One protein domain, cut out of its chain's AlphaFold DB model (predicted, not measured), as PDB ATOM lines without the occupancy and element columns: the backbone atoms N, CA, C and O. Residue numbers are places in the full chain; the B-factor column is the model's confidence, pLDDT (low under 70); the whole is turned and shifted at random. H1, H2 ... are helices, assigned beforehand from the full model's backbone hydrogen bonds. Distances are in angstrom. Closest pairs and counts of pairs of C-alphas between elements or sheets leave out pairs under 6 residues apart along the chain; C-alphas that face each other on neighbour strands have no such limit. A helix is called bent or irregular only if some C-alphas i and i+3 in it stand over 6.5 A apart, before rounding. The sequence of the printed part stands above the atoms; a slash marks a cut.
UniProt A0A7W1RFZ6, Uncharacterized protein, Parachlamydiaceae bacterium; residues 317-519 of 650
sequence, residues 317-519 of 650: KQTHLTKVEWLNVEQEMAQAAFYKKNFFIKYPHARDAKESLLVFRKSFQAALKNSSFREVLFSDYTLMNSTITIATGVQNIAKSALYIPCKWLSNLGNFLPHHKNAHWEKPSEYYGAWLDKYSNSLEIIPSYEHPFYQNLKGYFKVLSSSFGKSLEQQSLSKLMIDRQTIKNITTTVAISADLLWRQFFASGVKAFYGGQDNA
ATOM      1  N   LYS A 317     -27.076  25.963   9.700       83.75
ATOM      2  CA  LYS A 317     -25.655  25.655   9.946       83.75
ATOM      3  C   LYS A 317     -24.730  26.207   8.862       83.75
ATOM      4  O   LYS A 317     -23.633  26.669   9.175       83.75
ATOM      5  N   GLN A 318     -25.170  26.198   7.606       81.38
ATOM      6  CA  GLN A 318     -24.380  26.700   6.481       81.38
ATOM      7  C   GLN A 318     -24.196  28.220   6.580       81.38
ATOM      8  O   GLN A 318     -23.094  28.702   6.327       81.38
ATOM      9  N   THR A 319     -25.211  28.952   7.066       81.62
ATOM     10  CA  THR A 319     -25.112  30.394   7.363       81.62
ATOM     11  C   THR A 319     -23.911  30.697   8.246       81.62
ATOM     12  O   THR A 319     -23.110  31.584   7.954       81.62
ATOM     13  N   HIS A 320     -23.760  29.948   9.339       88.12
ATOM     14  CA  HIS A 320     -22.663  30.195  10.261       88.12
ATOM     15  C   HIS A 320     -21.311  29.811   9.651       88.12
ATOM     16  O   HIS A 320     -20.317  30.492   9.906       88.12
ATOM     17  N   LEU A 321     -21.249  28.746   8.851       89.62
ATOM     18  CA  LEU A 321     -19.993  28.204   8.329       89.62
ATOM     19  C   LEU A 321     -19.397  29.033   7.179       89.62
ATOM     20  O   LEU A 321     -18.180  29.209   7.148       89.62
ATOM     21  N   THR A 322     -20.212  29.649   6.319       86.56
ATOM     22  CA  THR A 322     -19.739  30.415   5.141       86.56
ATOM     23  C   THR A 322     -18.940  31.678   5.450       86.56
ATOM     24  O   THR A 322     -18.263  32.238   4.592       86.56
ATOM     25  N   LYS A 323     -18.904  32.118   6.704       89.12
ATOM     26  CA  LYS A 323     -18.069  33.262   7.098       89.12
ATOM     27  C   LYS A 323     -16.590  33.046   6.861       89.12
ATOM     28  O   LYS A 323     -15.862  34.013   6.688       89.12
ATOM     29  N   VAL A 324     -16.135  31.799   6.901       91.12
ATOM     30  CA  VAL A 324     -14.725  31.480   6.681       91.12
ATOM     31  C   VAL A 324     -14.331  31.788   5.236       91.12
ATOM     32  O   VAL A 324     -13.271  32.371   5.012       91.12
ATOM     33  N   GLU A 325     -15.207  31.493   4.274       88.06
ATOM     34  CA  GLU A 325     -15.035  31.887   2.870       88.06
ATOM     35  C   GLU A 325     -14.948  33.410   2.739       88.06
ATOM     36  O   GLU A 325     -14.029  33.937   2.116       88.06
ATOM     37  N   TRP A 326     -15.856  34.139   3.386       87.75
ATOM     38  CA  TRP A 326     -15.886  35.598   3.304       87.75
ATOM     39  C   TRP A 326     -14.750  36.295   4.035       87.75
ATOM     40  O   TRP A 326     -14.232  37.296   3.546       87.75
ATOM     41  N   LEU A 327     -14.323  35.766   5.179       92.31
ATOM     42  CA  LEU A 327     -13.131  36.251   5.858       92.31
ATOM     43  C   LEU A 327     -11.914  36.106   4.946       92.31
ATOM     44  O   LEU A 327     -11.084  37.008   4.901       92.31
ATOM     45  N   ASN A 328     -11.824  35.003   4.196       90.12
ATOM     46  CA  ASN A 328     -10.780  34.840   3.197       90.12
ATOM     47  C   ASN A 328     -10.864  35.963   2.147       90.12
ATOM     48  O   ASN A 328      -9.851  36.606   1.901       90.12
ATOM     49  N   VAL A 329     -12.051  36.301   1.620       88.25
ATOM     50  CA  VAL A 329     -12.223  37.456   0.705       88.25
ATOM     51  C   VAL A 329     -11.701  38.758   1.318       88.25
ATOM     52  O   VAL A 329     -10.910  39.462   0.692       88.25
ATOM     53  N   GLU A 330     -12.093  39.069   2.553       91.56
ATOM     54  CA  GLU A 330     -11.673  40.299   3.229       91.56
ATOM     55  C   GLU A 330     -10.167  40.360   3.475       91.56
ATOM     56  O   GLU A 330      -9.552  41.410   3.286       91.56
ATOM     57  N   GLN A 331      -9.559  39.236   3.857       93.50
ATOM     58  CA  GLN A 331      -8.112  39.129   4.012       93.50
ATOM     59  C   GLN A 331      -7.391  39.400   2.690       93.50
ATOM     60  O   GLN A 331      -6.338  40.038   2.689       93.50
ATOM     61  N   GLU A 332      -7.943  38.961   1.557       91.44
ATOM     62  CA  GLU A 332      -7.374  39.262   0.241       91.44
ATOM     63  C   GLU A 332      -7.537  40.730  -0.147       91.44
ATOM     64  O   GLU A 332      -6.588  41.330  -0.650       91.44
ATOM     65  N   MET A 333      -8.691  41.342   0.132       92.00
ATOM     66  CA  MET A 333      -8.906  42.780  -0.083       92.00
ATOM     67  C   MET A 333      -7.941  43.618   0.762       92.00
ATOM     68  O   MET A 333      -7.332  44.571   0.272       92.00
ATOM     69  N   ALA A 334      -7.752  43.240   2.029       93.62
ATOM     70  CA  ALA A 334      -6.824  43.894   2.943       93.62
ATOM     71  C   ALA A 334      -5.372  43.756   2.466       93.62
ATOM     72  O   ALA A 334      -4.623  44.738   2.449       93.62
ATOM     73  N   GLN A 335      -4.979  42.559   2.016       93.38
ATOM     74  CA  GLN A 335      -3.677  42.316   1.392       93.38
ATOM     75  C   GLN A 335      -3.500  43.154   0.121       93.38
ATOM     76  O   GLN A 335      -2.465  43.802  -0.032       93.38
ATOM     77  N   ALA A 336      -4.503  43.206  -0.760       92.06
ATOM     78  CA  ALA A 336      -4.477  44.003  -1.986       92.06
ATOM     79  C   ALA A 336      -4.250  45.489  -1.680       92.06
ATOM     80  O   ALA A 336      -3.319  46.108  -2.206       92.06
ATOM     81  N   ALA A 337      -5.066  46.050  -0.783       91.50
ATOM     82  CA  ALA A 337      -4.975  47.439  -0.351       91.50
ATOM     83  C   ALA A 337      -3.606  47.749   0.274       91.50
ATOM     84  O   ALA A 337      -3.019  48.802   0.005       91.50
ATOM     85  N   PHE A 338      -3.067  46.814   1.060       92.44
ATOM     86  CA  PHE A 338      -1.751  46.954   1.661       92.44
ATOM     87  C   PHE A 338      -0.629  46.903   0.618       92.44
ATOM     88  O   PHE A 338       0.204  47.806   0.608       92.44
ATOM     89  N   TYR A 339      -0.602  45.911  -0.279       90.31
ATOM     90  CA  TYR A 339       0.473  45.723  -1.267       90.31
ATOM     91  C   TYR A 339       0.525  46.802  -2.346       90.31
ATOM     92  O   TYR A 339       1.599  47.070  -2.884       90.31
ATOM     93  N   LYS A 340      -0.599  47.478  -2.615       87.62
ATOM     94  CA  LYS A 340      -0.628  48.680  -3.462       87.62
ATOM     95  C   LYS A 340       0.232  49.818  -2.890       87.62
ATOM     96  O   LYS A 340       0.768  50.620  -3.647       87.62
ATOM     97  N   LYS A 341       0.369  49.907  -1.561       87.38
ATOM     98  CA  LYS A 341       1.041  51.030  -0.872       87.38
ATOM     99  C   LYS A 341       2.336  50.635  -0.170       87.38
ATOM    100  O   LYS A 341       3.228  51.459   0.011       87.38
ATOM    101  N   ASN A 342       2.440  49.382   0.247       86.44
ATOM    102  CA  ASN A 342       3.480  48.890   1.128       86.44
ATOM    103  C   ASN A 342       4.179  47.689   0.517       86.44
ATOM    104  O   ASN A 342       3.616  46.920  -0.259       86.44
ATOM    105  N   PHE A 343       5.427  47.492   0.931       81.69
ATOM    106  CA  PHE A 343       6.143  46.296   0.540       81.69
ATOM    107  C   PHE A 343       5.470  45.073   1.148       81.69
ATOM    108  O   PHE A 343       5.150  45.074   2.342       81.69
ATOM    109  N   PHE A 344       5.323  44.023   0.339       82.69
ATOM    110  CA  PHE A 344       4.625  42.820   0.762       82.69
ATOM    111  C   PHE A 344       5.255  42.161   1.982       82.69
ATOM    112  O   PHE A 344       4.575  41.291   2.485       82.69
ATOM    113  N   ILE A 345       6.472  42.574   2.421       82.88
ATOM    114  CA  ILE A 345       7.226  42.154   3.627       82.88
ATOM    115  C   ILE A 345       6.772  42.797   4.960       82.88
ATOM    116  O   ILE A 345       7.308  42.526   6.032       82.88
ATOM    117  N   LYS A 346       5.765  43.668   4.941       87.94
ATOM    118  CA  LYS A 346       5.272  44.323   6.167       87.94
ATOM    119  C   LYS A 346       3.863  43.912   6.602       87.94
ATOM    120  O   LYS A 346       3.399  44.374   7.637       87.94
ATOM    121  N   TYR A 347       3.194  43.072   5.829       91.25
ATOM    122  CA  TYR A 347       1.856  42.587   6.107       91.25
ATOM    123  C   TYR A 347       1.844  41.547   7.250       91.25
ATOM    124  O   TYR A 347       2.667  40.625   7.267       91.25
ATOM    125  N   PRO A 348       0.927  41.654   8.226       93.62
ATOM    126  CA  PRO A 348       0.914  40.805   9.418       93.62
ATOM    127  C   PRO A 348       0.231  39.444   9.177       93.62
ATOM    128  O   PRO A 348      -0.799  39.142   9.770       93.62
ATOM    129  N   HIS A 349       0.812  38.574   8.351       92.81
ATOM    130  CA  HIS A 349       0.219  37.274   7.981       92.81
ATOM    131  C   HIS A 349      -0.178  36.370   9.163       92.81
ATOM    132  O   HIS A 349      -1.210  35.701   9.116       92.81
ATOM    133  N   ALA A 350       0.599  36.359  10.249       92.38
ATOM    134  CA  ALA A 350       0.273  35.570  11.438       92.38
ATOM    135  C   ALA A 350      -1.050  36.001  12.107       92.38
ATOM    136  O   ALA A 350      -1.743  35.161  12.685       92.38
ATOM    137  N   ARG A 351      -1.424  37.288  12.003       93.88
ATOM    138  CA  ARG A 351      -2.732  37.790  12.456       93.88
ATOM    139  C   ARG A 351      -3.845  37.107  11.670       93.88
ATOM    140  O   ARG A 351      -4.770  36.585  12.275       93.88
ATOM    141  N   ASP A 352      -3.719  37.059  10.350       94.62
ATOM    142  CA  ASP A 352      -4.749  36.510   9.467       94.62
ATOM    143  C   ASP A 352      -4.947  35.010   9.706       94.62
ATOM    144  O   ASP A 352      -6.080  34.563   9.842       94.62
ATOM    145  N   ALA A 353      -3.864  34.246   9.903       94.31
ATOM    146  CA  ALA A 353      -3.961  32.836  10.292       94.31
ATOM    147  C   ALA A 353      -4.726  32.637  11.618       94.31
ATOM    148  O   ALA A 353      -5.570  31.744  11.732       94.31
ATOM    149  N   LYS A 354      -4.449  33.482  12.622       95.06
ATOM    150  CA  LYS A 354      -5.136  33.448  13.921       95.06
ATOM    151  C   LYS A 354      -6.618  33.810  13.790       95.06
ATOM    152  O   LYS A 354      -7.452  33.131  14.387       95.06
ATOM    153  N   GLU A 355      -6.940  34.854  13.027       94.19
ATOM    154  CA  GLU A 355      -8.321  35.286  12.787       94.19
ATOM    155  C   GLU A 355      -9.121  34.213  12.036       94.19
ATOM    156  O   GLU A 355     -10.242  33.911  12.438       94.19
ATOM    157  N   SER A 356      -8.536  33.547  11.031       94.25
ATOM    158  CA  SER A 356      -9.204  32.446  10.319       94.25
ATOM    159  C   SER A 356      -9.563  31.289  11.248       94.25
ATOM    160  O   SER A 356     -10.696  30.810  11.225       94.25
ATOM    161  N   LEU A 357      -8.646  30.887  12.134       95.31
ATOM    162  CA  LEU A 357      -8.924  29.844  13.123       95.31
ATOM    163  C   LEU A 357      -9.990  30.280  14.142       95.31
ATOM    164  O   LEU A 357     -10.844  29.479  14.530       95.31
ATOM    165  N   LEU A 358      -9.952  31.544  14.579       94.62
ATOM    166  CA  LEU A 358     -10.938  32.106  15.499       94.62
ATOM    167  C   LEU A 358     -12.341  32.091  14.884       94.62
ATOM    168  O   LEU A 358     -13.266  31.579  15.520       94.62
ATOM    169  N   VAL A 359     -12.492  32.623  13.669       93.31
ATOM    170  CA  VAL A 359     -13.777  32.680  12.965       93.31
ATOM    171  C   VAL A 359     -14.285  31.274  12.679       93.31
ATOM    172  O   VAL A 359     -15.424  30.992  13.034       93.31
ATOM    173  N   PHE A 360     -13.447  30.353  12.187       95.31
ATOM    174  CA  PHE A 360     -13.845  28.954  11.998       95.31
ATOM    175  C   PHE A 360     -14.377  28.330  13.293       95.31
ATOM    176  O   PHE A 360     -15.483  27.788  13.316       95.31
ATOM    177  N   ARG A 361     -13.650  28.474  14.413       95.81
ATOM    178  CA  ARG A 361     -14.089  27.941  15.713       95.81
ATOM    179  C   ARG A 361     -15.426  28.536  16.150       95.81
ATOM    180  O   ARG A 361     -16.277  27.814  16.667       95.81
ATOM    181  N   LYS A 362     -15.612  29.848  15.982       94.25
ATOM    182  CA  LYS A 362     -16.843  30.551  16.376       94.25
ATOM    183  C   LYS A 362     -18.027  30.190  15.486       94.25
ATOM    184  O   LYS A 362     -19.112  29.957  16.010       94.25
ATOM    185  N   SER A 363     -17.809  30.081  14.183       91.94
ATOM    186  CA  SER A 363     -18.784  29.601  13.208       91.94
ATOM    187  C   SER A 363     -19.223  28.169  13.494       91.94
ATOM    188  O   SER A 363     -20.419  27.903  13.557       91.94
ATOM    189  N   PHE A 364     -18.276  27.272  13.777       93.69
ATOM    190  CA  PHE A 364     -18.572  25.893  14.160       93.69
ATOM    191  C   PHE A 364     -19.390  25.832  15.460       93.69
ATOM    192  O   PHE A 364     -20.419  25.168  15.520       93.69
ATOM    193  N   GLN A 365     -19.000  26.596  16.489       93.50
ATOM    194  CA  GLN A 365     -19.757  26.696  17.745       93.50
ATOM    195  C   GLN A 365     -21.172  27.258  17.556       93.50
ATOM    196  O   GLN A 365     -22.091  26.819  18.241       93.50
ATOM    197  N   ALA A 366     -21.353  28.232  16.661       89.69
ATOM    198  CA  ALA A 366     -22.666  28.783  16.350       89.69
ATOM    199  C   ALA A 366     -23.551  27.750  15.635       89.69
ATOM    200  O   ALA A 366     -24.693  27.559  16.043       89.69
ATOM    201  N   ALA A 367     -23.003  27.015  14.661       89.50
ATOM    202  CA  ALA A 367     -23.707  25.931  13.975       89.50
ATOM    203  C   ALA A 367     -24.186  24.830  14.940       89.50
ATOM    204  O   ALA A 367     -25.321  24.370  14.835       89.50
ATOM    205  N   LEU A 368     -23.375  24.471  15.942       89.00
ATOM    206  CA  LEU A 368     -23.743  23.482  16.966       89.00
ATOM    207  C   LEU A 368     -24.926  23.890  17.859       89.00
ATOM    208  O   LEU A 368     -25.475  23.042  18.558       89.00
ATOM    209  N   LYS A 369     -25.328  25.169  17.880       86.38
ATOM    210  CA  LYS A 369     -26.503  25.596  18.659       86.38
ATOM    211  C   LYS A 369     -27.811  25.087  18.054       86.38
ATOM    212  O   LYS A 369     -28.745  24.810  18.801       86.38
ATOM    213  N   ASN A 370     -27.858  24.956  16.728       79.75
ATOM    214  CA  ASN A 370     -29.075  24.659  15.967       79.75
ATOM    215  C   ASN A 370     -29.026  23.302  15.247       79.75
ATOM    216  O   ASN A 370     -30.007  22.891  14.632       79.75
ATOM    217  N   SER A 371     -27.897  22.597  15.309       83.12
ATOM    218  CA  SER A 371     -27.687  21.321  14.625       83.12
ATOM    219  C   SER A 371     -26.873  20.371  15.490       83.12
ATOM    220  O   SER A 371     -26.138  20.801  16.384       83.12
ATOM    221  N   SER A 372     -26.987  19.070  15.226       81.38
ATOM    222  CA  SER A 372     -26.202  18.083  15.965       81.38
ATOM    223  C   SER A 372     -24.716  18.181  15.613       81.38
ATOM    224  O   SER A 372     -24.325  18.625  14.530       81.38
ATOM    225  N   PHE A 373     -23.851  17.710  16.514       85.38
ATOM    226  CA  PHE A 373     -22.409  17.689  16.254       85.38
ATOM    227  C   PHE A 373     -22.049  16.924  14.978       85.38
ATOM    228  O   PHE A 373     -21.194  17.370  14.216       85.38
ATOM    229  N   ARG A 374     -22.729  15.803  14.717       80.06
ATOM    230  CA  ARG A 374     -22.501  14.974  13.531       80.06
ATOM    231  C   ARG A 374     -22.909  15.698  12.253       80.06
ATOM    232  O   ARG A 374     -22.143  15.694  11.293       80.06
ATOM    233  N   GLU A 375     -24.083  16.327  12.251       81.50
ATOM    234  CA  GLU A 375     -24.558  17.106  11.107       81.50
ATOM    235  C   GLU A 375     -23.612  18.254  10.772       81.50
ATOM    236  O   GLU A 375     -23.352  18.506   9.599       81.50
ATOM    237  N   VAL A 376     -23.091  18.952  11.786       88.38
ATOM    238  CA  VAL A 376     -22.139  20.041  11.561       88.38
ATOM    239  C   VAL A 376     -20.808  19.474  11.075       88.38
ATOM    240  O   VAL A 376     -20.331  19.913  10.030       88.38
ATOM    241  N   LEU A 377     -20.223  18.490  11.767       88.06
ATOM    242  CA  LEU A 377     -18.894  17.950  11.455       88.06
ATOM    243  C   LEU A 377     -18.802  17.379  10.036       88.06
ATOM    244  O   LEU A 377     -17.818  17.629   9.346       88.06
ATOM    245  N   PHE A 378     -19.822  16.633   9.611       83.88
ATOM    246  CA  PHE A 378     -19.861  15.982   8.300       83.88
ATOM    247  C   PHE A 378     -20.656  16.767   7.253       83.88
ATOM    248  O   PHE A 378     -20.953  16.227   6.193       83.88
ATOM    249  N   SER A 379     -21.011  18.029   7.524       85.12
ATOM    250  CA  SER A 379     -21.565  18.889   6.476       85.12
ATOM    251  C   SER A 379     -20.492  19.252   5.451       85.12
ATOM    252  O   SER A 379     -19.346  19.535   5.815       85.12
ATOM    253  N   ASP A 380     -20.899  19.343   4.186       83.69
ATOM    254  CA  ASP A 380     -20.047  19.786   3.074       83.69
ATOM    255  C   ASP A 380     -19.359  21.124   3.380       83.69
ATOM    256  O   ASP A 380     -18.170  21.311   3.133       83.69
ATOM    257  N   TYR A 381     -20.082  22.031   4.042       85.94
ATOM    258  CA  TYR A 381     -19.564  23.331   4.447       85.94
ATOM    259  C   TYR A 381     -18.503  23.245   5.537       85.94
ATOM    260  O   TYR A 381     -17.539  24.002   5.478       85.94
ATOM    261  N   THR A 382     -18.623  22.365   6.534       91.19
ATOM    262  CA  THR A 382     -17.547  22.210   7.526       91.19
ATOM    263  C   THR A 382     -16.305  21.637   6.872       91.19
ATOM    264  O   THR A 382     -15.210  22.118   7.162       91.19
ATOM    265  N   LEU A 383     -16.449  20.648   5.986       87.88
ATOM    266  CA  LEU A 383     -15.314  20.074   5.271       87.88
ATOM    267  C   LEU A 383     -14.623  21.144   4.414       87.88
ATOM    268  O   LEU A 383     -13.431  21.390   4.596       87.88
ATOM    269  N   MET A 384     -15.382  21.848   3.571       87.00
ATOM    270  CA  MET A 384     -14.885  22.955   2.753       87.00
ATOM    271  C   MET A 384     -14.221  24.045   3.605       87.00
ATOM    272  O   MET A 384     -13.079  24.422   3.343       87.00
ATOM    273  N   ASN A 385     -14.879  24.521   4.662       90.94
ATOM    274  CA  ASN A 385     -14.352  25.597   5.502       90.94
ATOM    275  C   ASN A 385     -13.160  25.162   6.353       90.94
ATOM    276  O   ASN A 385     -12.274  25.975   6.618       90.94
ATOM    277  N   SER A 386     -13.074  23.887   6.733       91.50
ATOM    278  CA  SER A 386     -11.870  23.327   7.351       91.50
ATOM    279  C   SER A 386     -10.718  23.338   6.353       91.50
ATOM    280  O   SER A 386      -9.625  23.787   6.693       91.50
ATOM    281  N   THR A 387     -10.960  22.919   5.105       89.31
ATOM    282  CA  THR A 387      -9.963  22.979   4.031       89.31
ATOM    283  C   THR A 387      -9.503  24.411   3.777       89.31
ATOM    284  O   THR A 387      -8.298  24.640   3.752       89.31
ATOM    285  N   ILE A 388     -10.420  25.378   3.658       89.19
ATOM    286  CA  ILE A 388     -10.087  26.801   3.484       89.19
ATOM    287  C   ILE A 388      -9.275  27.307   4.680       89.19
ATOM    288  O   ILE A 388      -8.203  27.872   4.495       89.19
ATOM    289  N   THR A 389      -9.721  27.045   5.912       94.00
ATOM    290  CA  THR A 389      -9.026  27.492   7.133       94.00
ATOM    291  C   THR A 389      -7.612  26.925   7.219       94.00
ATOM    292  O   THR A 389      -6.671  27.659   7.516       94.00
ATOM    293  N   ILE A 390      -7.442  25.629   6.940       91.50
ATOM    294  CA  ILE A 390      -6.132  24.969   6.938       91.50
ATOM    295  C   ILE A 390      -5.265  25.532   5.811       91.50
ATOM    296  O   ILE A 390      -4.118  25.895   6.060       91.50
ATOM    297  N   ALA A 391      -5.799  25.653   4.595       90.00
ATOM    298  CA  ALA A 391      -5.069  26.161   3.438       90.00
ATOM    299  C   ALA A 391      -4.584  27.597   3.660       90.00
ATOM    300  O   ALA A 391      -3.391  27.864   3.512       90.00
ATOM    301  N   THR A 392      -5.479  28.496   4.074       90.12
ATOM    302  CA  THR A 392      -5.175  29.903   4.371       90.12
ATOM    303  C   THR A 392      -4.252  30.023   5.584       90.12
ATOM    304  O   THR A 392      -3.323  30.832   5.581       90.12
ATOM    305  N   GLY A 393      -4.440  29.189   6.611       92.88
ATOM    306  CA  GLY A 393      -3.567  29.132   7.783       92.88
ATOM    307  C   GLY A 393      -2.137  28.731   7.421       92.88
ATOM    308  O   GLY A 393      -1.197  29.463   7.729       92.88
ATOM    309  N   VAL A 394      -1.966  27.612   6.710       90.31
ATOM    310  CA  VAL A 394      -0.658  27.128   6.240       90.31
ATOM    311  C   VAL A 394      -0.008  28.146   5.307       90.31
ATOM    312  O   VAL A 394       1.166  28.459   5.481       90.31
ATOM    313  N   GLN A 395      -0.766  28.728   4.377       90.44
ATOM    314  CA  GLN A 395      -0.288  29.773   3.472       90.44
ATOM    315  C   GLN A 395       0.249  30.988   4.237       90.44
ATOM    316  O   GLN A 395       1.358  31.448   3.972       90.44
ATOM    317  N   ASN A 396      -0.504  31.506   5.207       91.94
ATOM    318  CA  ASN A 396      -0.095  32.666   5.997       91.94
ATOM    319  C   ASN A 396       1.088  32.360   6.930       91.94
ATOM    320  O   ASN A 396       1.970  33.206   7.104       91.94
ATOM    321  N   ILE A 397       1.165  31.149   7.488       90.62
ATOM    322  CA  ILE A 397       2.331  30.697   8.262       90.62
ATOM    323  C   ILE A 397       3.560  30.587   7.352       90.62
ATOM    324  O   ILE A 397       4.614  31.119   7.696       90.62
ATOM    325  N   ALA A 398       3.427  29.981   6.170       88.88
ATOM    326  CA  ALA A 398       4.510  29.863   5.196       88.88
ATOM    327  C   ALA A 398       5.001  31.242   4.732       88.88
ATOM    328  O   ALA A 398       6.205  31.489   4.725       88.88
ATOM    329  N   LYS A 399       4.090  32.180   4.436       88.06
ATOM    330  CA  LYS A 399       4.432  33.579   4.135       88.06
ATOM    331  C   LYS A 399       5.187  34.238   5.289       88.06
ATOM    332  O   LYS A 399       6.216  34.862   5.049       88.06
ATOM    333  N   SER A 400       4.725  34.049   6.529       88.12
ATOM    334  CA  SER A 400       5.389  34.564   7.738       88.12
ATOM    335  C   SER A 400       6.788  33.968   7.936       88.12
ATOM    336  O   SER A 400       7.714  34.678   8.326       88.12
ATOM    337  N   ALA A 401       6.965  32.679   7.640       87.38
ATOM    338  CA  ALA A 401       8.245  31.988   7.740       87.38
ATOM    339  C   ALA A 401       9.219  32.437   6.641       87.38
ATOM    340  O   ALA A 401      10.362  32.768   6.946       87.38
ATOM    341  N   LEU A 402       8.760  32.535   5.385       82.62
ATOM    342  CA  LEU A 402       9.534  33.075   4.258       82.62
ATOM    343  C   LEU A 402       9.931  34.534   4.496       82.62
ATOM    344  O   LEU A 402      10.993  34.984   4.074       82.62
ATOM    345  N   TYR A 403       9.112  35.276   5.227       82.50
ATOM    346  CA  TYR A 403       9.356  36.667   5.570       82.50
ATOM    347  C   TYR A 403      10.620  36.930   6.347       82.50
ATOM    348  O   TYR A 403      11.262  37.951   6.125       82.50
ATOM    349  N   ILE A 404      10.955  36.049   7.282       83.31
ATOM    350  CA  ILE A 404      12.090  36.250   8.174       83.31
ATOM    351  C   ILE A 404      13.395  36.363   7.363       83.31
ATOM    352  O   ILE A 404      14.050  37.408   7.461       83.31
ATOM    353  N   PRO A 405      13.751  35.395   6.490       83.75
ATOM    354  CA  PRO A 405      14.928  35.522   5.641       83.75
ATOM    355  C   PRO A 405      14.767  36.623   4.592       83.75
ATOM    356  O   PRO A 405      15.727  37.336   4.323       83.75
ATOM    357  N   CYS A 406      13.572  36.848   4.035       77.81
ATOM    358  CA  CYS A 406      13.374  37.896   3.028       77.81
ATOM    359  C   CYS A 406      13.541  39.315   3.607       77.81
ATOM    360  O   CYS A 406      14.101  40.198   2.958       77.81
ATOM    361  N   LYS A 407      13.100  39.545   4.849       80.88
ATOM    362  CA  LYS A 407      13.309  40.789   5.601       80.88
ATOM    363  C   LYS A 407      14.784  40.977   5.930       80.88
ATOM    364  O   LYS A 407      15.299  42.080   5.769       80.88
ATOM    365  N   TRP A 408      15.462  39.907   6.344       84.88
ATOM    366  CA  TRP A 408      16.902  39.919   6.581       84.88
ATOM    367  C   TRP A 408      17.686  40.248   5.301       84.88
ATOM    368  O   TRP A 408      18.471  41.191   5.310       84.88
ATOM    369  N   LEU A 409      17.391  39.585   4.177       78.69
ATOM    370  CA  LEU A 409      17.988  39.867   2.863       78.69
ATOM    371  C   LEU A 409      17.687  41.291   2.379       78.69
ATOM    372  O   LEU A 409      18.567  41.978   1.874       78.69
ATOM    373  N   SER A 410      16.456  41.770   2.568       73.44
ATOM    374  CA  SER A 410      16.066  43.146   2.236       73.44
ATOM    375  C   SER A 410      16.847  44.177   3.059       73.44
ATOM    376  O   SER A 410      17.264  45.206   2.520       73.44
ATOM    377  N   ASN A 411      17.084  43.890   4.345       80.06
ATOM    378  CA  ASN A 411      17.905  44.715   5.226       80.06
ATOM    379  C   ASN A 411      19.387  44.655   4.848       80.06
ATOM    380  O   ASN A 411      20.034  45.698   4.840       80.06
ATOM    381  N   LEU A 412      19.911  43.483   4.476       78.00
ATOM    382  CA  LEU A 412      21.262  43.353   3.925       78.00
ATOM    383  C   LEU A 412      21.426  44.153   2.636       78.00
ATOM    384  O   LEU A 412      22.432  44.828   2.446       78.00
ATOM    385  N   GLY A 413      20.403  44.154   1.783       69.56
ATOM    386  CA  GLY A 413      20.379  44.969   0.579       69.56
ATOM    387  C   GLY A 413      20.510  46.467   0.861       69.56
ATOM    388  O   GLY A 413      20.926  47.197  -0.026       69.56
ATOM    389  N   ASN A 414      20.218  46.953   2.074       76.88
ATOM    390  CA  ASN A 414      20.482  48.352   2.437       76.88
ATOM    391  C   ASN A 414      21.980  48.698   2.424       76.88
ATOM    392  O   ASN A 414      22.307  49.874   2.307       76.88
ATOM    393  N   PHE A 415      22.860  47.698   2.530       80.50
ATOM    394  CA  PHE A 415      24.311  47.853   2.404       80.50
ATOM    395  C   PHE A 415      24.804  47.719   0.956       80.50
ATOM    396  O   PHE A 415      25.977  47.966   0.689       80.50
ATOM    397  N   LEU A 416      23.930  47.333   0.019       81.56
ATOM    398  CA  LEU A 416      24.251  47.203  -1.400       81.56
ATOM    399  C   LEU A 416      23.931  48.502  -2.160       81.56
ATOM    400  O   LEU A 416      23.004  49.230  -1.782       81.56
ATOM    401  N   PRO A 417      24.675  48.810  -3.239       76.94
ATOM    402  CA  PRO A 417      24.420  49.990  -4.055       76.94
ATOM    403  C   PRO A 417      23.009  49.957  -4.661       76.94
ATOM    404  O   PRO A 417      22.481  48.903  -5.020       76.94
ATOM    405  N   HIS A 418      22.393  51.138  -4.768       79.38
ATOM    406  CA  HIS A 418      21.112  51.324  -5.444       79.38
ATOM    407  C   HIS A 418      21.320  52.103  -6.740       79.38
ATOM    408  O   HIS A 418      21.718  53.271  -6.714       79.38
ATOM    409  N   HIS A 419      21.031  51.474  -7.875       75.56
ATOM    410  CA  HIS A 419      21.122  52.125  -9.175       75.56
ATOM    411  C   HIS A 419      19.763  52.724  -9.562       75.56
ATOM    412  O   HIS A 419      18.811  52.003  -9.852       75.56
ATOM    413  N   LYS A 420      19.681  54.064  -9.613       69.81
ATOM    414  CA  LYS A 420      18.448  54.825  -9.924       69.81
ATOM    415  C   LYS A 420      17.787  54.462 -11.267       69.81
ATOM    416  O   LYS A 420      16.618  54.773 -11.451       69.81
ATOM    417  N   ASN A 421      18.510  53.800 -12.172       62.97
ATOM    418  CA  ASN A 421      18.034  53.453 -13.513       62.97
ATOM    419  C   ASN A 421      17.377  52.060 -13.595       62.97
ATOM    420  O   ASN A 421      16.999  51.633 -14.676       62.97
ATOM    421  N   ALA A 422      17.246  51.310 -12.495       61.03
ATOM    422  CA  ALA A 422      16.568  50.013 -12.537       61.03
ATOM    423  C   ALA A 422      15.041  50.196 -12.686       61.03
ATOM    424  O   ALA A 422      14.320  50.361 -11.702       61.03
ATOM    425  N   HIS A 423      14.540  50.154 -13.925       60.72
ATOM    426  CA  HIS A 423      13.110  50.206 -14.253       60.72
ATOM    427  C   HIS A 423      12.416  48.859 -14.013       60.72
ATOM    428  O   HIS A 423      11.901  48.230 -14.936       60.72
ATOM    429  N   TRP A 424      12.384  48.398 -12.764       64.75
ATOM    430  CA  TRP A 424      11.478  47.315 -12.407       64.75
ATOM    431  C   TRP A 424      10.106  47.890 -12.070       64.75
ATOM    432  O   TRP A 424       9.970  48.652 -11.109       64.75
ATOM    433  N   GLU A 425       9.077  47.482 -12.814       62.25
ATOM    434  CA  GLU A 425       7.703  47.601 -12.328       62.25
ATOM    435  C   GLU A 425       7.612  46.911 -10.965       62.25
ATOM    436  O   GLU A 425       8.164  45.825 -10.783       62.25
ATOM    437  N   LYS A 426       6.969  47.552  -9.983       74.56
ATOM    438  CA  LYS A 426       6.886  47.033  -8.612       74.56
ATOM    439  C   LYS A 426       6.067  45.738  -8.634       74.56
ATOM    440  O   LYS A 426       4.842  45.819  -8.736       74.56
ATOM    441  N   PRO A 427       6.666  44.541  -8.471       79.00
ATOM    442  CA  PRO A 427       5.909  43.295  -8.585       79.00
ATOM    443  C   PRO A 427       4.810  43.191  -7.518       79.00
ATOM    444  O   PRO A 427       3.774  42.575  -7.755       79.00
ATOM    445  N   SER A 428       5.006  43.845  -6.364       78.12
ATOM    446  CA  SER A 428       3.986  43.993  -5.318       78.12
ATOM    447  C   SER A 428       2.767  44.801  -5.766       78.12
ATOM    448  O   SER A 428       1.661  44.472  -5.358       78.12
ATOM    449  N   GLU A 429       2.940  45.824  -6.605       84.00
ATOM    450  CA  GLU A 429       1.836  46.649  -7.105       84.00
ATOM    451  C   GLU A 429       1.009  45.878  -8.135       84.00
ATOM    452  O   GLU A 429      -0.214  45.833  -8.024       84.00
ATOM    453  N   TYR A 430       1.673  45.175  -9.063       85.38
ATOM    454  CA  TYR A 430       0.995  44.264  -9.991       85.38
ATOM    455  C   TYR A 430       0.209  43.189  -9.236       85.38
ATOM    456  O   TYR A 430      -0.957  42.938  -9.530       85.38
ATOM    457  N   TYR A 431       0.832  42.567  -8.233       87.19
ATOM    458  CA  TYR A 431       0.172  41.550  -7.421       87.19
ATOM    459  C   TYR A 431      -0.961  42.129  -6.568       87.19
ATOM    460  O   TYR A 431      -2.009  41.504  -6.459       87.19
ATOM    461  N   GLY A 432      -0.812  43.347  -6.043       88.44
ATOM    462  CA  GLY A 432      -1.890  44.078  -5.377       88.44
ATOM    463  C   GLY A 432      -3.071  44.360  -6.312       88.44
ATOM    464  O   GLY A 432      -4.215  44.160  -5.921       88.44
ATOM    465  N   ALA A 433      -2.818  44.754  -7.562       89.19
ATOM    466  CA  ALA A 433      -3.858  44.929  -8.580       89.19
ATOM    467  C   ALA A 433      -4.508  43.596  -8.991       89.19
ATOM    468  O   ALA A 433      -5.708  43.544  -9.262       89.19
ATOM    469  N   TRP A 434      -3.736  42.508  -9.026       89.50
ATOM    470  CA  TRP A 434      -4.275  41.170  -9.249       89.50
ATOM    471  C   TRP A 434      -5.175  40.721  -8.092       89.50
ATOM    472  O   TRP A 434      -6.291  40.280  -8.349       89.50
ATOM    473  N   LEU A 435      -4.736  40.883  -6.839       89.25
ATOM    474  CA  LEU A 435      -5.540  40.564  -5.657       89.25
ATOM    475  C   LEU A 435      -6.830  41.386  -5.593       89.25
ATOM    476  O   LEU A 435      -7.856  40.879  -5.159       89.25
ATOM    477  N   ASP A 436      -6.802  42.629  -6.069       89.44
ATOM    478  CA  ASP A 436      -7.991  43.476  -6.202       89.44
ATOM    479  C   ASP A 436      -9.004  42.867  -7.185       89.44
ATOM    480  O   ASP A 436     -10.178  42.705  -6.873       89.44
ATOM    481  N   LYS A 437      -8.541  42.438  -8.367       89.75
ATOM    482  CA  LYS A 437      -9.389  41.730  -9.341       89.75
ATOM    483  C   LYS A 437      -9.887  40.393  -8.799       89.75
ATOM    484  O   LYS A 437     -11.036  40.031  -9.033       89.75
ATOM    485  N   TYR A 438      -9.020  39.662  -8.103       88.50
ATOM    486  CA  TYR A 438      -9.352  38.386  -7.489       88.50
ATOM    487  C   TYR A 438     -10.443  38.567  -6.435       88.50
ATOM    488  O   TYR A 438     -11.504  37.973  -6.581       88.50
ATOM    489  N   SER A 439     -10.242  39.441  -5.450       85.94
ATOM    490  CA  SER A 439     -11.227  39.716  -4.398       85.94
ATOM    491  C   SER A 439     -12.563  40.224  -4.944       85.94
ATOM    492  O   SER A 439     -13.594  39.693  -4.548       85.94
ATOM    493  N   ASN A 440     -12.562  41.124  -5.934       86.38
ATOM    494  CA  ASN A 440     -13.794  41.545  -6.615       86.38
ATOM    495  C   ASN A 440     -14.504  40.377  -7.320       86.38
ATOM    496  O   ASN A 440     -15.729  40.326  -7.359       86.38
ATOM    497  N   SER A 441     -13.756  39.417  -7.878       85.56
ATOM    498  CA  SER A 441     -14.365  38.217  -8.466       85.56
ATOM    499  C   SER A 441     -14.982  37.298  -7.411       85.56
ATOM    500  O   SER A 441     -15.989  36.663  -7.701       85.56
ATOM    501  N   LEU A 442     -14.440  37.272  -6.187       81.44
ATOM    502  CA  LEU A 442     -14.982  36.467  -5.087       81.44
ATOM    503  C   LEU A 442     -16.339  36.966  -4.580       81.44
ATOM    504  O   LEU A 442     -17.048  36.220  -3.918       81.44
ATOM    505  N   GLU A 443     -16.726  38.200  -4.907       77.75
ATOM    506  CA  GLU A 443     -18.083  38.694  -4.647       77.75
ATOM    507  C   GLU A 443     -19.131  38.102  -5.604       77.75
ATOM    508  O   GLU A 443     -20.326  38.316  -5.415       77.75
ATOM    509  N   ILE A 444     -18.693  37.394  -6.652       76.19
ATOM    510  CA  ILE A 444     -19.547  36.915  -7.746       76.19
ATOM    511  C   ILE A 444     -19.407  35.402  -7.946       76.19
ATOM    512  O   ILE A 444     -20.401  34.730  -8.222       76.19
ATOM    513  N   ILE A 445     -18.188  34.865  -7.836       78.81
ATOM    514  CA  ILE A 445     -17.878  33.448  -8.055       78.81
ATOM    515  C   ILE A 445     -17.090  32.853  -6.879       78.81
ATOM    516  O   ILE A 445     -16.291  33.557  -6.259       78.81
ATOM    517  N   PRO A 446     -17.235  31.547  -6.596       77.00
ATOM    518  CA  PRO A 446     -16.428  30.876  -5.584       77.00
ATOM    519  C   PRO A 446     -14.929  30.923  -5.905       77.00
ATOM    520  O   PRO A 446     -14.509  30.890  -7.067       77.00
ATOM    521  N   SER A 447     -14.081  30.915  -4.874       82.06
ATOM    522  CA  SER A 447     -12.627  31.068  -5.047       82.06
ATOM    523  C   SER A 447     -11.973  29.997  -5.911       82.06
ATOM    524  O   SER A 447     -10.971  30.265  -6.574       82.06
ATOM    525  N   TYR A 448     -12.524  28.785  -5.917       83.19
ATOM    526  CA  TYR A 448     -11.998  27.666  -6.695       83.19
ATOM    527  C   TYR A 448     -12.331  27.745  -8.194       83.19
ATOM    528  O   TYR A 448     -11.762  26.991  -8.985       83.19
ATOM    529  N   GLU A 449     -13.217  28.654  -8.610       85.12
ATOM    530  CA  GLU A 449     -13.506  28.908 -10.026       85.12
ATOM    531  C   GLU A 449     -12.557  29.936 -10.655       85.12
ATOM    532  O   GLU A 449     -12.499  30.061 -11.881       85.12
ATOM    533  N   HIS A 450     -11.771  30.649  -9.845       87.06
ATOM    534  CA  HIS A 450     -10.888  31.694 -10.340       87.06
ATOM    535  C   HIS A 450      -9.719  31.125 -11.184       87.06
ATOM    536  O   HIS A 450      -9.054  30.169 -10.771       87.06
ATOM    537  N   PRO A 451      -9.391  31.710 -12.355       86.88
ATOM    538  CA  PRO A 451      -8.378  31.172 -13.269       86.88
ATOM    539  C   PRO A 451      -6.935  31.544 -12.862       86.88
ATOM    540  O   PRO A 451      -6.243  32.278 -13.574       86.88
ATOM    541  N   PHE A 452      -6.432  31.022 -11.734       86.44
ATOM    542  CA  PHE A 452      -5.098  31.377 -11.203       86.44
ATOM    543  C   PHE A 452      -3.956  31.157 -12.208       86.44
ATOM    544  O   PHE A 452      -3.067  32.002 -12.327       86.44
ATOM    545  N   TYR A 453      -3.991  30.075 -12.989       85.25
ATOM    546  CA  TYR A 453      -2.949  29.777 -13.979       85.25
ATOM    547  C   TYR A 453      -2.801  30.843 -15.081       85.25
ATOM    548  O   TYR A 453      -1.682  31.167 -15.488       85.25
ATOM    549  N   GLN A 454      -3.908  31.426 -15.557       86.12
ATOM    550  CA  GLN A 454      -3.857  32.494 -16.565       86.12
ATOM    551  C   GLN A 454      -3.169  33.744 -16.000       86.12
ATOM    552  O   GLN A 454      -2.361  34.382 -16.678       86.12
ATOM    553  N   ASN A 455      -3.413  34.035 -14.723       83.12
ATOM    554  CA  ASN A 455      -2.812  35.166 -14.027       83.12
ATOM    555  C   ASN A 455      -1.324  34.955 -13.729       83.12
ATOM    556  O   ASN A 455      -0.538  35.886 -13.885       83.12
ATOM    557  N   LEU A 456      -0.914  33.727 -13.394       84.31
ATOM    558  CA  LEU A 456       0.498  33.378 -13.217       84.31
ATOM    559  C   LEU A 456       1.305  33.639 -14.501       84.31
ATOM    560  O   LEU A 456       2.386  34.223 -14.450       84.31
ATOM    561  N   LYS A 457       0.756  33.279 -15.671       87.69
ATOM    562  CA  LYS A 457       1.374  33.597 -16.971       87.69
ATOM    563  C   LYS A 457       1.497  35.102 -17.204       87.69
ATOM    564  O   LYS A 457       2.547  35.563 -17.648       87.69
ATOM    565  N   GLY A 458       0.441  35.859 -16.901       86.44
ATOM    566  CA  GLY A 458       0.448  37.322 -16.997       86.44
ATOM    567  C   GLY A 458       1.529  37.952 -16.116       86.44
ATOM    568  O   GLY A 458       2.296  38.790 -16.589       86.44
ATOM    569  N   TYR A 459       1.648  37.469 -14.879       86.50
ATOM    570  CA  TYR A 459       2.655  37.906 -13.918       86.50
ATOM    571  C   TYR A 459       4.084  37.679 -14.422       86.50
ATOM    572  O   TYR A 459       4.882  38.616 -14.480       86.50
ATOM    573  N   PHE A 460       4.403  36.459 -14.869       88.50
ATOM    574  CA  PHE A 460       5.737  36.151 -15.388       88.50
ATOM    575  C   PHE A 460       6.074  36.910 -16.672       88.50
ATOM    576  O   PHE A 460       7.239  37.236 -16.879       88.50
ATOM    577  N   LYS A 461       5.083  37.234 -17.513       89.50
ATOM    578  CA  LYS A 461       5.286  38.059 -18.712       89.50
ATOM    579  C   LYS A 461       5.699  39.492 -18.359       89.50
ATOM    580  O   LYS A 461       6.601  40.041 -18.986       89.50
ATOM    581  N   VAL A 462       5.052  40.094 -17.361       85.38
ATOM    582  CA  VAL A 462       5.403  41.442 -16.877       85.38
ATOM    583  C   VAL A 462       6.792  41.444 -16.242       85.38
ATOM    584  O   VAL A 462       7.612  42.321 -16.527       85.38
ATOM    585  N   LEU A 463       7.085  40.420 -15.440       86.12
ATOM    586  CA  LEU A 463       8.383  40.263 -14.801       86.12
ATOM    587  C   LEU A 463       9.513  40.083 -15.821       86.12
ATOM    588  O   LEU A 463      10.519  40.783 -15.741       86.12
ATOM    589  N   SER A 464       9.357  39.166 -16.781       88.56
ATOM    590  CA  SER A 464      10.387  38.896 -17.789       88.56
ATOM    591  C   SER A 464      10.631  40.111 -18.683       88.56
ATOM    592  O   SER A 464      11.781  40.418 -18.985       88.56
ATOM    593  N   SER A 465       9.576  40.859 -19.026       87.75
ATOM    594  CA  SER A 465       9.699  42.121 -19.760       87.75
ATOM    595  C   SER A 465      10.453  43.188 -18.958       87.75
ATOM    596  O   SER A 465      11.359  43.825 -19.491       87.75
ATOM    597  N   SER A 466      10.135  43.350 -17.669       85.81
ATOM    598  CA  SER A 466      10.815  44.310 -16.782       85.81
ATOM    599  C   SER A 466      12.286  43.948 -16.553       85.81
ATOM    600  O   SER A 466      13.166  44.815 -16.563       85.81
ATOM    601  N   PHE A 467      12.569  42.654 -16.388       86.38
ATOM    602  CA  PHE A 467      13.926  42.139 -16.247       86.38
ATOM    603  C   PHE A 467      14.742  42.345 -17.528       86.38
ATOM    604  O   PHE A 467      15.864  42.843 -17.456       86.38
ATOM    605  N   GLY A 468      14.160  42.050 -18.696       88.38
ATOM    606  CA  GLY A 468      14.788  42.266 -20.003       88.38
ATOM    607  C   GLY A 468      15.185  43.726 -20.233       88.38
ATOM    608  O   GLY A 468      16.351  44.001 -20.499       88.38
ATOM    609  N   LYS A 469      14.265  44.671 -19.995       87.81
ATOM    610  CA  LYS A 469      14.555  46.118 -20.077       87.81
ATOM    611  C   LYS A 469      15.685  46.552 -19.139       87.81
ATOM    612  O   LYS A 469      16.465  47.439 -19.468       87.81
ATOM    613  N   SER A 470      15.785  45.934 -17.963       85.50
ATOM    614  CA  SER A 470      16.854  46.242 -17.007       85.50
ATOM    615  C   SER A 470      18.213  45.695 -17.459       85.50
ATOM    616  O   SER A 470      19.234  46.348 -17.242       85.50
ATOM    617  N   LEU A 471      18.234  44.529 -18.115       88.25
ATOM    618  CA  LEU A 471      19.441  43.951 -18.716       88.25
ATOM    619  C   LEU A 471      19.950  44.746 -19.923       88.25
ATOM    620  O   LEU A 471      21.155  44.795 -20.146       88.25
ATOM    621  N   GLU A 472      19.064  45.398 -20.680       90.50
ATOM    622  CA  GLU A 472      19.463  46.300 -21.772       90.50
ATOM    623  C   GLU A 472      20.247  47.520 -21.260       90.50
ATOM    624  O   GLU A 472      21.081  48.073 -21.974       90.50
ATOM    625  N   GLN A 473      20.009  47.936 -20.011       87.19
ATOM    626  CA  GLN A 473      20.611  49.137 -19.428       87.19
ATOM    627  C   GLN A 473      21.834  48.858 -18.545       87.19
ATOM    628  O   GLN A 473      22.619  49.772 -18.280       87.19
ATOM    629  N   GLN A 474      21.993  47.635 -18.029       87.75
ATOM    630  CA  GLN A 474      23.046  47.284 -17.072       87.75
ATOM    631  C   GLN A 474      23.532  45.844 -17.262       87.75
ATOM    632  O   GLN A 474      22.766  44.956 -17.623       87.75
ATOM    633  N   SER A 475      24.803  45.578 -16.940       90.62
ATOM    634  CA  SER A 475      25.324  44.207 -16.949       90.62
ATOM    635  C   SER A 475      24.602  43.337 -15.917       90.62
ATOM    636  O   SER A 475      24.300  43.793 -14.812       90.62
ATOM    637  N   LEU A 476      24.402  42.055 -16.238       90.44
ATOM    638  CA  LEU A 476      23.746  41.085 -15.352       90.44
ATOM    639  C   LEU A 476      24.352  41.082 -13.939       90.44
ATOM    640  O   LEU A 476      23.622  41.063 -12.956       90.44
ATOM    641  N   SER A 477      25.680  41.165 -13.823       88.94
ATOM    642  CA  SER A 477      26.373  41.219 -12.531       88.94
ATOM    643  C   SER A 477      25.962  42.421 -11.674       88.94
ATOM    644  O   SER A 477      25.694  42.247 -10.490       88.94
ATOM    645  N   LYS A 478      25.864  43.621 -12.267       87.88
ATOM    646  CA  LYS A 478      25.418  44.845 -11.579       87.88
ATOM    647  C   LYS A 478      23.941  44.764 -11.215       87.88
ATOM    648  O   LYS A 478      23.561  45.155 -10.118       87.88
ATOM    649  N   LEU A 479      23.129  44.200 -12.108       86.56
ATOM    650  CA  LEU A 479      21.705  44.016 -11.869       86.56
ATOM    651  C   LEU A 479      21.446  43.050 -10.705       86.56
ATOM    652  O   LEU A 479      20.602  43.340  -9.867       86.56
ATOM    653  N   MET A 480      22.178  41.937 -10.618       86.62
ATOM    654  CA  MET A 480      21.971  40.905  -9.589       86.62
ATOM    655  C   MET A 480      22.397  41.338  -8.180       86.62
ATOM    656  O   MET A 480      21.857  40.817  -7.206       86.62
ATOM    657  N   ILE A 481      23.333  42.285  -8.061       86.25
ATOM    658  CA  ILE A 481      23.723  42.877  -6.770       86.25
ATOM    659  C   ILE A 481      22.909  44.128  -6.416       86.25
ATOM    660  O   ILE A 481      23.046  44.642  -5.306       86.25
ATOM    661  N   ASP A 482      22.072  44.633  -7.329       86.19
ATOM    662  CA  ASP A 482      21.225  45.789  -7.047       86.19
ATOM    663  C   ASP A 482      20.164  45.433  -5.996       86.19
ATOM    664  O   ASP A 482      19.439  44.431  -6.079       86.19
ATOM    665  N   ARG A 483      20.047  46.303  -4.991       84.00
ATOM    666  CA  ARG A 483      19.110  46.141  -3.875       84.00
ATOM    667  C   ARG A 483      17.663  45.944  -4.335       84.00
ATOM    668  O   ARG A 483      16.921  45.190  -3.700       84.00
ATOM    669  N   GLN A 484      17.224  46.654  -5.375       82.62
ATOM    670  CA  GLN A 484      15.850  46.585  -5.866       82.62
ATOM    671  C   GLN A 484      15.605  45.280  -6.626       82.62
ATOM    672  O   GLN A 484      14.564  44.655  -6.417       82.62
ATOM    673  N   THR A 485      16.580  44.820  -7.413       84.75
ATOM    674  CA  THR A 485      16.535  43.500  -8.057       84.75
ATOM    675  C   THR A 485      16.371  42.381  -7.039       84.75
ATOM    676  O   THR A 485      15.445  41.584  -7.168       84.75
ATOM    677  N   ILE A 486      17.198  42.343  -5.986       82.38
ATOM    678  CA  ILE A 486      17.106  41.302  -4.946       82.38
ATOM    679  C   ILE A 486      15.713  41.314  -4.312       82.38
ATOM    680  O   ILE A 486      15.046  40.282  -4.262       82.38
ATOM    681  N   LYS A 487      15.220  42.495  -3.907       81.38
ATOM    682  CA  LYS A 487      13.865  42.638  -3.348       81.38
ATOM    683  C   LYS A 487      12.795  42.113  -4.296       81.38
ATOM    684  O   LYS A 487      11.867  41.438  -3.849       81.38
ATOM    685  N   ASN A 488      12.902  42.409  -5.585       82.94
ATOM    686  CA  ASN A 488      11.900  42.018  -6.560       82.94
ATOM    687  C   ASN A 488      11.960  40.526  -6.915       82.94
ATOM    688  O   ASN A 488      10.904  39.907  -7.028       82.94
ATOM    689  N   ILE A 489      13.148  39.921  -7.022       83.56
ATOM    690  CA  ILE A 489      13.310  38.466  -7.195       83.56
ATOM    691  C   ILE A 489      12.690  37.741  -6.002       83.56
ATOM    692  O   ILE A 489      11.861  36.851  -6.173       83.56
ATOM    693  N   THR A 490      13.024  38.169  -4.785       81.06
ATOM    694  CA  THR A 490      12.461  37.595  -3.561       81.06
ATOM    695  C   THR A 490      10.936  37.732  -3.515       81.06
ATOM    696  O   THR A 490      10.234  36.765  -3.221       81.06
ATOM    697  N   THR A 491      10.412  38.908  -3.875       82.19
ATOM    698  CA  THR A 491       8.964  39.154  -4.003       82.19
ATOM    699  C   THR A 491       8.327  38.217  -5.030       82.19
ATOM    700  O   THR A 491       7.261  37.659  -4.786       82.19
ATOM    701  N   THR A 492       9.011  37.990  -6.150       85.06
ATOM    702  CA  THR A 492       8.548  37.114  -7.229       85.06
ATOM    703  C   THR A 492       8.440  35.670  -6.798       85.06
ATOM    704  O   THR A 492       7.419  35.035  -7.057       85.06
ATOM    705  N   VAL A 493       9.462  35.146  -6.126       84.81
ATOM    706  CA  VAL A 493       9.438  33.773  -5.616       84.81
ATOM    707  C   VAL A 493       8.274  33.599  -4.640       84.81
ATOM    708  O   VAL A 493       7.508  32.646  -4.773       84.81
ATOM    709  N   ALA A 494       8.080  34.554  -3.723       83.69
ATOM    710  CA  ALA A 494       6.988  34.509  -2.752       83.69
ATOM    711  C   ALA A 494       5.598  34.544  -3.417       83.69
ATOM    712  O   ALA A 494       4.745  33.721  -3.092       83.69
ATOM    713  N   ILE A 495       5.378  35.447  -4.380       85.62
ATOM    714  CA  ILE A 495       4.118  35.540  -5.139       85.62
ATOM    715  C   ILE A 495       3.882  34.282  -5.981       85.62
ATOM    716  O   ILE A 495       2.761  33.789  -6.060       85.62
ATOM    717  N   SER A 496       4.930  33.735  -6.597       87.19
ATOM    718  CA  SER A 496       4.806  32.528  -7.420       87.19
ATOM    719  C   SER A 496       4.408  31.323  -6.573       87.19
ATOM    720  O   SER A 496       3.504  30.584  -6.955       87.19
ATOM    721  N   ALA A 497       5.033  31.157  -5.403       86.94
ATOM    722  CA  ALA A 497       4.661  30.120  -4.445       86.94
ATOM    723  C   ALA A 497       3.208  30.286  -3.967       86.94
ATOM    724  O   ALA A 497       2.472  29.304  -3.909       86.94
ATOM    725  N   ASP A 498       2.775  31.520  -3.696       87.31
ATOM    726  CA  ASP A 498       1.394  31.831  -3.323       87.31
ATOM    727  C   ASP A 498       0.377  31.448  -4.410       87.31
ATOM    728  O   ASP A 498      -0.599  30.752  -4.135       87.31
ATOM    729  N   LEU A 499       0.612  31.861  -5.657       88.06
ATOM    730  CA  LEU A 499      -0.287  31.574  -6.775       88.06
ATOM    731  C   LEU A 499      -0.358  30.074  -7.089       88.06
ATOM    732  O   LEU A 499      -1.441  29.557  -7.369       88.06
ATOM    733  N   LEU A 500       0.775  29.366  -7.017       88.62
ATOM    734  CA  LEU A 500       0.819  27.910  -7.179       88.62
ATOM    735  C   LEU A 500       0.067  27.196  -6.053       88.62
ATOM    736  O   LEU A 500      -0.698  26.273  -6.329       88.62
ATOM    737  N   TRP A 501       0.229  27.654  -4.808       88.94
ATOM    738  CA  TRP A 501      -0.532  27.152  -3.666       88.94
ATOM    739  C   TRP A 501      -2.034  27.325  -3.901       88.94
ATOM    740  O   TRP A 501      -2.780  26.349  -3.867       88.94
ATOM    741  N   ARG A 502      -2.487  28.533  -4.254       88.38
ATOM    742  CA  ARG A 502      -3.905  28.792  -4.555       88.38
ATOM    743  C   ARG A 502      -4.437  27.913  -5.677       88.38
ATOM    744  O   ARG A 502      -5.512  27.348  -5.527       88.38
ATOM    745  N   GLN A 503      -3.683  27.752  -6.767       89.56
ATOM    746  CA  GLN A 503      -4.080  26.871  -7.865       89.56
ATOM    747  C   GLN A 503      -4.224  25.419  -7.394       89.56
ATOM    748  O   GLN A 503      -5.198  24.762  -7.760       89.56
ATOM    749  N   PHE A 504      -3.286  24.916  -6.590       87.94
ATOM    750  CA  PHE A 504      -3.333  23.554  -6.056       87.94
ATOM    751  C   PHE A 504      -4.597  23.327  -5.211       87.94
ATOM    752  O   PHE A 504      -5.351  22.390  -5.475       87.94
ATOM    753  N   PHE A 505      -4.892  24.233  -4.272       85.94
ATOM    754  CA  PHE A 505      -6.088  24.132  -3.427       85.94
ATOM    755  C   PHE A 505      -7.383  24.328  -4.206       85.94
ATOM    756  O   PHE A 505      -8.304  23.531  -4.051       85.94
ATOM    757  N   ALA A 506      -7.448  25.331  -5.082       86.25
ATOM    758  CA  ALA A 506      -8.601  25.562  -5.946       86.25
ATOM    759  C   ALA A 506      -8.919  24.331  -6.802       86.25
ATOM    760  O   ALA A 506     -10.077  23.945  -6.914       86.25
ATOM    761  N   SER A 507      -7.894  23.670  -7.349       84.38
ATOM    762  CA  SER A 507      -8.070  22.448  -8.146       84.38
ATOM    763  C   SER A 507      -8.601  21.289  -7.300       84.38
ATOM    764  O   SER A 507      -9.503  20.583  -7.743       84.38
ATOM    765  N   GLY A 508      -8.087  21.118  -6.076       82.19
ATOM    766  CA  GLY A 508      -8.584  20.117  -5.131       82.19
ATOM    767  C   GLY A 508     -10.047  20.358  -4.762       82.19
ATOM    768  O   GLY A 508     -10.877  19.479  -4.966       82.19
ATOM    769  N   VAL A 509     -10.387  21.566  -4.305       82.06
ATOM    770  CA  VAL A 509     -11.770  21.942  -3.961       82.06
ATOM    771  C   VAL A 509     -12.687  21.774  -5.174       82.06
ATOM    772  O   VAL A 509     -13.728  21.138  -5.062       82.06
ATOM    773  N   LYS A 510     -12.281  22.229  -6.365       83.19
ATOM    774  CA  LYS A 510     -13.071  22.063  -7.591       83.19
ATOM    775  C   LYS A 510     -13.295  20.596  -7.972       83.19
ATOM    776  O   LYS A 510     -14.355  20.277  -8.495       83.19
ATOM    777  N   ALA A 511     -12.348  19.696  -7.714       81.38
ATOM    778  CA  ALA A 511     -12.533  18.270  -7.988       81.38
ATOM    779  C   ALA A 511     -13.597  17.625  -7.079       81.38
ATOM    780  O   ALA A 511     -14.306  16.728  -7.524       81.38
ATOM    781  N   PHE A 512     -13.733  18.097  -5.835       77.94
ATOM    782  CA  PHE A 512     -14.748  17.608  -4.893       77.94
ATOM    783  C   PHE A 512     -16.100  18.325  -5.039       77.94
ATOM    784  O   PHE A 512     -17.145  17.688  -4.941       77.94
ATOM    785  N   TYR A 513     -16.089  19.634  -5.300       73.62
ATOM    786  CA  TYR A 513     -17.275  20.497  -5.243       73.62
ATOM    787  C   TYR A 513     -17.711  21.070  -6.598       73.62
ATOM    788  O   TYR A 513     -18.740  21.721  -6.678       73.62
ATOM    789  N   GLY A 514     -16.982  20.826  -7.687       72.06
ATOM    790  CA  GLY A 514     -17.310  21.358  -9.018       72.06
ATOM    791  C   GLY A 514     -18.397  20.593  -9.784       72.06
ATOM    792  O   GLY A 514     -18.595  20.863 -10.967       72.06
ATOM    793  N   GLY A 515     -19.057  19.610  -9.161       73.06
ATOM    794  CA  GLY A 515     -20.181  18.888  -9.765       73.06
ATOM    795  C   GLY A 515     -21.413  19.783  -9.933       73.06
ATOM    796  O   GLY A 515     -21.614  20.706  -9.149       73.06
ATOM    797  N   GLN A 516     -22.262  19.502 -10.930       62.50
ATOM    798  CA  GLN A 516     -23.496  20.274 -11.178       62.50
ATOM    799  C   GLN A 516     -24.434  20.315  -9.962       62.50
ATOM    800  O   GLN A 516     -25.096  21.326  -9.747       62.50
ATOM    801  N   ASP A 517     -24.437  19.262  -9.142       56.91
ATOM    802  CA  ASP A 517     -25.243  19.185  -7.916       56.91
ATOM    803  C   ASP A 517     -24.771  20.142  -6.808       56.91
ATOM    804  O   ASP A 517     -25.535  20.452  -5.898       56.91
ATOM    805  N   ASN A 518     -23.532  20.633  -6.910       59.94
ATOM    806  CA  ASN A 518     -22.888  21.541  -5.960       59.94
ATOM    807  C   ASN A 518     -22.723  22.957  -6.531       59.94
ATOM    808  O   ASN A 518     -22.012  23.778  -5.951       59.94
ATOM    809  N   ALA A 519     -23.342  23.255  -7.679       61.56
ATOM    810  CA  ALA A 519     -23.354  24.610  -8.204       61.56
ATOM    811  C   ALA A 519     -24.053  25.521  -7.187       61.56
ATOM    812  O   ALA A 519     -25.246  25.361  -6.920       61.56
TER     813      ALA A 519
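What this domain is: This is residues 317 to 519 of the 650 residues of an uncharacterized protein of Parachlamydiaceae bacterium (UniProt A0A7W1RFZ6). What is the overall picture? Six long helices, H2, H3, H5, H6, H7 and H9, run up and down in one elongated bundle; H5 and H9 lie side by side along much of its length, with H2 and H3 packed on H5, and H6 and H7 packed on H9. Short H1 and H4 sit at one end, and short H8 at the other. What is it made of? The printed part has 203 residues with nine named helices, H1 to H9 in chain order, and no named strand: the class is all helix. How large is it? It is only just compact, close to loose, with a radius of gyration of the C-alphas of 19.6 A, and only just a rod of 66 by 33 by 22 A.

Where its parts are: Where do the first helices lie? H1 is residues 317 to 321, beginning at C-alpha 317 (-25.655, 25.655, 9.946); H2 is 323 to 341, 27.3 A; H3 is 349 to 370, 32.9 A; H4 is 373 to 377. Which is longest? H5, residues 380 to 415, measures 52.5 A, with a kink of 30 degrees near residue 404; it is neither bent nor irregular, but only just: C-alphas 402 and 405 are 6.1 A apart. What follows? H6 is 427 to 442, 22.3 A; H7 is 452 to 473, 32.3 A; H8 is 476 to 481; H9 is 483 to 513, 44.5 A, ending at C-alpha 513 (-17.275, 20.497, -5.243).

How they stand to each other: How do the bundle helices meet? H5 and H9 touch at a shallow tilt of 8 degrees, opposite ways, the closest C-alphas being Gly 413 and Arg 483, 4.8 A. H3 and H5 touch at Ala 353 and Gly 393, 4.5 A, and H2 and H6 at Ala 336 and Gly 432, 4.3 A. H6 and H7, a hairpin, touch with residues 427 to 434 and 455 to 463 alone, closest at Pro 427 and Leu 463, 7.3 A. And the short helices? H1 touches H3 at Lys 317 and Ala 367, 4.5 A; H3 and H4 only just touch, with 3 pairs of C-alphas within 8 A, closest at Ala 367 and Val 376, 6.6 A. H8 is close to but not clearly touching H9, at Leu 479 and Thr 485, 6.4 A. What of the backbones? Every O i to N i+4 pair is within hydrogen-bond range in H1, H4, H6, H8 and H9; H2 has 14 of 15, H3 16 of 18, H5 29 of 32 and H7 17 of 18.

The domain as a whole: How far does it reach? The two C-alphas farthest apart, Asn 370 and Ser 475, are 66.5 A apart. Is anything missing or long? The printed part has no cut; the link from H5 to H6, 11 residues, is long. Where is confidence low? The mean pLDDT of the printed part is 85.2, and residue 413, residues 420 to 425 and residues 516 to 519 are under 70.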